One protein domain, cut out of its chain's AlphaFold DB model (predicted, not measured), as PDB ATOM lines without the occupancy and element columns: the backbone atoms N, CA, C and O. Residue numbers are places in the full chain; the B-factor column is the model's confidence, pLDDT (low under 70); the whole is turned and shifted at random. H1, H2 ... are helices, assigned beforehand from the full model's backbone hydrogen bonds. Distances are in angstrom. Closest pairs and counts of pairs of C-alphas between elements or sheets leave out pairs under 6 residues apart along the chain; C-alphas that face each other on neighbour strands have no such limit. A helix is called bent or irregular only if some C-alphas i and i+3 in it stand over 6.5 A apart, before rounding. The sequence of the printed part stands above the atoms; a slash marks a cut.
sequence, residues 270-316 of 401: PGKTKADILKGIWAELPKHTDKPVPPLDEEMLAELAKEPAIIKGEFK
ATOM      1  N   PRO A 270     157.589 158.719 132.038       81.69
ATOM      2  CA  PRO A 270     158.991 159.006 132.292       81.69
ATOM      3  C   PRO A 270     159.873 157.855 131.802       81.69
ATOM      4  O   PRO A 270     159.605 156.684 132.069       81.69
ATOM      5  N   GLY A 271     160.929 158.201 131.064       83.12
ATOM      6  CA  GLY A 271     161.896 157.239 130.532       83.12
ATOM      7  C   GLY A 271     161.386 156.364 129.382       83.12
ATOM      8  O   GLY A 271     162.125 155.492 128.934       83.12
ATOM      9  N   LYS A 272     160.156 156.574 128.893       90.38
ATOM     10  CA  LYS A 272     159.656 155.917 127.679       90.38
ATOM     11  C   LYS A 272     160.079 156.685 126.435       90.38
ATOM     12  O   LYS A 272     160.221 157.906 126.461       90.38
ATOM     13  N   THR A 273     160.233 155.954 125.342       92.88
ATOM     14  CA  THR A 273     160.607 156.465 124.019       92.88
ATOM     15  C   THR A 273     159.442 156.331 123.044       92.88
ATOM     16  O   THR A 273     158.514 155.552 123.283       92.88
ATOM     17  N   LYS A 274     159.471 157.043 121.913       91.00
ATOM     18  CA  LYS A 274     158.438 156.876 120.876       91.00
ATOM     19  C   LYS A 274     158.377 155.438 120.349       91.00
ATOM     20  O   LYS A 274     157.294 154.958 120.019       91.00
ATOM     21  N   ALA A 275     159.503 154.721 120.349       93.62
ATOM     22  CA  ALA A 275     159.542 153.300 120.010       93.62
ATOM     23  C   ALA A 275     158.731 152.437 120.990       93.62
ATOM     24  O   ALA A 275     158.045 151.510 120.560       93.62
ATOM     25  N   ASP A 276     158.765 152.742 122.291       92.38
ATOM     26  CA  ASP A 276     157.963 152.025 123.292       92.38
ATOM     27  C   ASP A 276     156.461 152.243 123.080       92.38
ATOM     28  O   ASP A 276     155.674 151.305 123.213       92.38
ATOM     29  N   ILE A 277     156.068 153.467 122.714       89.81
ATOM     30  CA  ILE A 277     154.671 153.799 122.403       89.81
ATOM     31  C   ILE A 277     154.216 153.059 121.152       89.81
ATOM     32  O   ILE A 277     153.164 152.421 121.168       89.81
ATOM     33  N   LEU A 278     155.025 153.094 120.090       91.62
ATOM     34  CA  LEU A 278     154.713 152.410 118.841       91.62
ATOM     35  C   LEU A 278     154.559 150.903 119.054       91.62
ATOM     36  O   LEU A 278     153.574 150.334 118.597       91.62
ATOM     37  N   LYS A 279     155.465 150.266 119.807       92.44
ATOM     38  CA  LYS A 279     155.343 148.847 120.181       92.44
ATOM     39  C   LYS A 279     154.039 148.559 120.926       92.44
ATOM     40  O   LYS A 279     153.393 147.556 120.640       92.44
ATOM     41  N   GLY A 280     153.637 149.440 121.844       90.06
ATOM     42  CA  GLY A 280     152.363 149.329 122.559       90.06
ATOM     43  C   GLY A 280     151.150 149.404 121.627       90.06
ATOM     44  O   GLY A 280     150.296 148.523 121.666       90.06
ATOM     45  N   ILE A 281     151.106 150.406 120.741       88.69
ATOM     46  CA  ILE A 281     150.040 150.556 119.733       88.69
ATOM     47  C   ILE A 281     149.987 149.320 118.828       88.69
ATOM     48  O   ILE A 281     148.914 148.783 118.563       88.69
ATOM     49  N   TRP A 282     151.147 148.839 118.387       91.06
ATOM     50  CA  TRP A 282     151.257 147.702 117.479       91.06
ATOM     51  C   TRP A 282     150.839 146.372 118.112       91.06
ATOM     52  O   TRP A 282     150.350 145.493 117.413       91.06
ATOM     53  N   ALA A 283     150.994 146.229 119.431       90.06
ATOM     54  CA  ALA A 283     150.512 145.070 120.181       90.06
ATOM     55  C   ALA A 283     148.985 145.087 120.390       90.06
ATOM     56  O   ALA A 283     148.370 144.026 120.505       90.06
ATOM     57  N   GLU A 284     148.367 146.270 120.432       92.12
ATOM     58  CA  GLU A 284     146.909 146.423 120.524       92.12
ATOM     59  C   GLU A 284     146.217 146.303 119.163       92.12
ATOM     60  O   GLU A 284     145.097 145.799 119.086       92.12
ATOM     61  N   LEU A 285     146.884 146.716 118.081       89.25
ATOM     62  CA  LEU A 285     146.298 146.773 116.742       89.25
ATOM     63  C   LEU A 285     145.618 145.457 116.304       89.25
ATOM     64  O   LEU A 285     144.476 145.546 115.856       89.25
ATOM     65  N   PRO A 286     146.203 144.251 116.501       89.69
ATOM     66  CA  PRO A 286     145.574 142.981 116.129       89.69
ATOM     67  C   PRO A 286     144.223 142.708 116.803       89.69
ATOM     68  O   PRO A 286     143.459 141.890 116.309       89.69
ATOM     69  N   LYS A 287     143.904 143.374 117.921       92.00
ATOM     70  CA  LYS A 287     142.604 143.228 118.601       92.00
ATOM     71  C   LYS A 287     141.481 144.012 117.916       92.00
ATOM     72  O   LYS A 287     140.314 143.795 118.226       92.00
ATOM     73  N   HIS A 288     141.831 144.934 117.019       90.06
ATOM     74  CA  HIS A 288     140.909 145.863 116.362       90.06
ATOM     75  C   HIS A 288     140.909 145.737 114.831       90.06
ATOM     76  O   HIS A 288     140.257 146.531 114.155       90.06
ATOM     77  N   THR A 289     141.638 144.767 114.270       86.69
ATOM     78  CA  THR A 289     141.700 144.521 112.824       86.69
ATOM     79  C   THR A 289     141.686 143.028 112.523       86.69
ATOM     80  O   THR A 289     142.412 142.255 113.140       86.69
ATOM     81  N   ASP A 290     140.914 142.637 111.511       85.69
ATOM     82  CA  ASP A 290     140.868 141.255 111.015       85.69
ATOM     83  C   ASP A 290     142.052 140.923 110.088       85.69
ATOM     84  O   ASP A 290     142.236 139.781 109.665       85.69
ATOM     85  N   LYS A 291     142.859 141.931 109.725       86.56
ATOM     86  CA  LYS A 291     144.018 141.765 108.841       86.56
ATOM     87  C   LYS A 291     145.289 141.494 109.646       86.56
ATOM     88  O   LYS A 291     145.528 142.188 110.633       86.56
ATOM     89  N   PRO A 292     146.156 140.571 109.196       82.44
ATOM     90  CA  PRO A 292     147.441 140.345 109.841       82.44
ATOM     91  C   PRO A 292     148.274 141.630 109.830       82.44
ATOM     92  O   PRO A 292     148.449 142.270 108.791       82.44
ATOM     93  N   VAL A 293     148.767 142.007 111.007       85.38
ATOM     94  CA  VAL A 293     149.590 143.200 111.193       85.38
ATOM     95  C   VAL A 293     151.050 142.841 110.873       85.38
ATOM     96  O   VAL A 293     151.569 141.892 111.467       85.38
ATOM     97  N   PRO A 294     151.722 143.546 109.941       87.25
ATOM     98  CA  PRO A 294     153.113 143.260 109.591       87.25
ATOM     99  C   PRO A 294     154.060 143.536 110.772       87.25
ATOM    100  O   PRO A 294     153.694 144.282 111.677       87.25
ATOM    101  N   PRO A 295     155.271 142.958 110.812       88.12
ATOM    102  CA  PRO A 295     156.240 143.272 111.860       88.12
ATOM    103  C   PRO A 295     156.694 144.738 111.783       88.12
ATOM    104  O   PRO A 295     156.697 145.347 110.713       88.12
ATOM    105  N   LEU A 296     157.084 145.296 112.931       88.62
ATOM    106  CA  LEU A 296     157.675 146.632 113.005       88.62
ATOM    107  C   LEU A 296     159.093 146.625 112.427       88.62
ATOM    108  O   LEU A 296     159.874 145.725 112.728       88.62
ATOM    109  N   ASP A 297     159.427 147.657 111.653       91.81
ATOM    110  CA  ASP A 297     160.776 147.881 111.131       91.81
ATOM    111  C   ASP A 297     161.754 148.225 112.270       91.81
ATOM    112  O   ASP A 297     161.544 149.176 113.033       91.81
ATOM    113  N   GLU A 298     162.823 147.437 112.391       89.62
ATOM    114  CA  GLU A 298     163.843 147.590 113.425       89.62
ATOM    115  C   GLU A 298     164.663 148.878 113.272       89.62
ATOM    116  O   GLU A 298     165.028 149.476 114.287       89.62
ATOM    117  N   GLU A 299     164.913 149.350 112.045       88.75
ATOM    118  CA  GLU A 299     165.658 150.593 111.808       88.75
ATOM    119  C   GLU A 299     164.827 151.804 112.254       88.75
ATOM    120  O   GLU A 299     165.309 152.669 112.989       88.75
ATOM    121  N   MET A 300     163.534 151.812 111.917       90.38
ATOM    122  CA  MET A 300     162.590 152.828 112.390       90.38
ATOM    123  C   MET A 300     162.462 152.810 113.920       90.38
ATOM    124  O   MET A 300     162.469 153.866 114.557       90.38
ATOM    125  N   LEU A 301     162.359 151.626 114.534       91.38
ATOM    126  CA  LEU A 301     162.305 151.506 115.992       91.38
ATOM    127  C   LEU A 301     163.584 152.017 116.662       91.38
ATOM    128  O   LEU A 301     163.494 152.635 117.722       91.38
ATOM    129  N   ALA A 302     164.753 151.790 116.063       91.31
ATOM    130  CA  ALA A 302     166.022 152.287 116.583       91.31
ATOM    131  C   ALA A 302     166.114 153.822 116.537       91.31
ATOM    132  O   ALA A 302     166.645 154.426 117.471       91.31
ATOM    133  N   GLU A 303     165.569 154.472 115.504       91.25
ATOM    134  CA  GLU A 303     165.479 155.938 115.452       91.25
ATOM    135  C   GLU A 303     164.472 156.482 116.477       91.25
ATOM    136  O   GLU A 303     164.812 157.358 117.273       91.25
ATOM    137  N   LEU A 304     163.272 155.899 116.558       90.38
ATOM    138  CA  LEU A 304     162.239 156.317 117.516       90.38
ATOM    139  C   LEU A 304     162.623 156.060 118.982       90.38
ATOM    140  O   LEU A 304     162.064 156.687 119.881       90.38
ATOM    141  N   ALA A 305     163.567 155.154 119.243       92.62
ATOM    142  CA  ALA A 305     164.101 154.907 120.580       92.62
ATOM    143  C   ALA A 305     165.009 156.047 121.077       92.62
ATOM    144  O   ALA A 305     165.239 156.169 122.278       92.62
ATOM    145  N   LYS A 306     165.523 156.900 120.180       92.56
ATOM    146  CA  LYS A 306     166.315 158.085 120.558       92.56
ATOM    147  C   LYS A 306     165.434 159.247 121.003       92.56
ATOM    148  O   LYS A 306     165.914 160.164 121.664       92.56
ATOM    149  N   GLU A 307     164.160 159.218 120.627       89.62
ATOM    150  CA  GLU A 307     163.212 160.276 120.928       89.62
ATOM    151  C   GLU A 307     162.393 159.922 122.175       89.62
ATOM    152  O   GLU A 307     161.768 158.853 122.219       89.62
ATOM    153  N   PRO A 308     162.350 160.799 123.193       88.75
ATOM    154  CA  PRO A 308     161.481 160.585 124.339       88.75
ATOM    155  C   PRO A 308     160.019 160.534 123.883       88.75
ATOM    156  O   PRO A 308     159.605 161.244 122.967       88.75
ATOM    157  N   ALA A 309     159.229 159.685 124.539       85.25
ATOM    158  CA  ALA A 309     157.804 159.526 124.257       85.25
ATOM    159  C   ALA A 309     157.020 160.819 124.511       85.25
ATOM    160  O   ALA A 309     156.011 161.059 123.854       85.25
ATOM    161  N   ILE A 310     157.476 161.617 125.477       81.19
ATOM    162  CA  ILE A 310     156.858 162.876 125.879       81.19
ATOM    163  C   ILE A 310     157.958 163.922 126.022       81.19
ATOM    164  O   ILE A 310     158.922 163.714 126.765       81.19
ATOM    165  N   ILE A 311     157.798 165.064 125.357       78.06
ATOM    166  CA  ILE A 311     158.606 166.249 125.634       78.06
ATOM    167  C   ILE A 311     157.938 167.023 126.776       78.06
ATOM    168  O   ILE A 311     156.715 167.188 126.826       78.06
ATOM    169  N   LYS A 312     158.741 167.489 127.739       69.69
ATOM    170  CA  LYS A 312     158.245 168.247 128.895       69.69
ATOM    171  C   LYS A 312     157.416 169.447 128.417       69.69
ATOM    172  O   LYS A 312     157.948 170.338 127.766       69.69
ATOM    173  N   GLY A 313     156.135 169.472 128.787       66.62
ATOM    174  CA  GLY A 313     155.184 170.524 128.410       66.62
ATOM    175  C   GLY A 313     154.228 170.170 127.263       66.62
ATOM    176  O   GLY A 313     153.281 170.917 127.046       66.62
ATOM    177  N   GLU A 314     154.408 169.040 126.566       70.12
ATOM    178  CA  GLU A 314     153.482 168.616 125.498       70.12
ATOM    179  C   GLU A 314     152.160 168.056 126.034       70.12
ATOM    180  O   GLU A 314     151.104 168.232 125.427       70.12
ATOM    181  N   PHE A 315     152.207 167.354 127.167       71.75
ATOM    182  CA  PHE A 315     151.044 166.686 127.750       71.75
ATOM    183  C   PHE A 315     150.460 167.528 128.882       71.75
ATOM    184  O   PHE A 315     151.178 168.247 129.576       71.75
ATOM    185  N   LYS A 316     149.143 167.409 129.088       68.19
ATOM    186  CA  LYS A 316     148.370 168.184 130.073       68.19
ATOM    187  C   LYS A 316     148.480 169.696 129.866       68.19
ATOM    188  O   LYS A 316     148.401 170.454 130.831       68.19
TER     189      LYS A 316
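Overview. This is residues 270 to 316 of the 401 residues of the protein "Hypothetical protein" of Polarella glacialis (UniProt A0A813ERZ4). Two helices make a flat, loose V: the end of H2 meets the beginning of H1 at the corner, and the link of residues 288 to 297 runs round from the far end of H1 to the beginning of H2. Residues 287 to 292 stick out at the far end of H1, and a stretch with no named element, residues 305 to 316, leads on from the corner. The printed part has 47 residues, with two named helices in the order H1, H2 and no named strand. The class is all helix, though only 21 of the 47 residues are in named elements. The whole is loose, with a radius of gyration of the C-alphas of 12.5 A, and it spans 37 by 27 by 13 A.

Along the chain. H1 is residues 274 to 287, from C-alpha 274 at (158.438, 156.876, 120.876) to C-alpha 287 at (142.604, 143.228, 118.601), 21.0 A. It is irregular, but only just: C-alphas 283 and 286 are 6.7 A apart. H2 is residues 298 to 304, 9.8 A long, with C-alpha 304 at (162.239, 156.317, 117.516).

Arrangement. H1 touches H2 with residues 274 to 275 alone. Their closest C-alphas are those of Ala 275 and Leu 304, 4.8 A apart. Their lines stand at a steep tilt of 57 degrees, opposite ways. In H2 every O i to N i+4 pair is within hydrogen-bond range; in H1, 8 of 10 are.

Size, cuts and confidence. The two C-alphas farthest apart are those of Asp 290 and Gly 313, at 36.9 A. The printed part has no cut, and the link from H1 to H2 is short. The mean pLDDT of the printed part is 86.9; residues 312 to 313 and residue 316 are under 70.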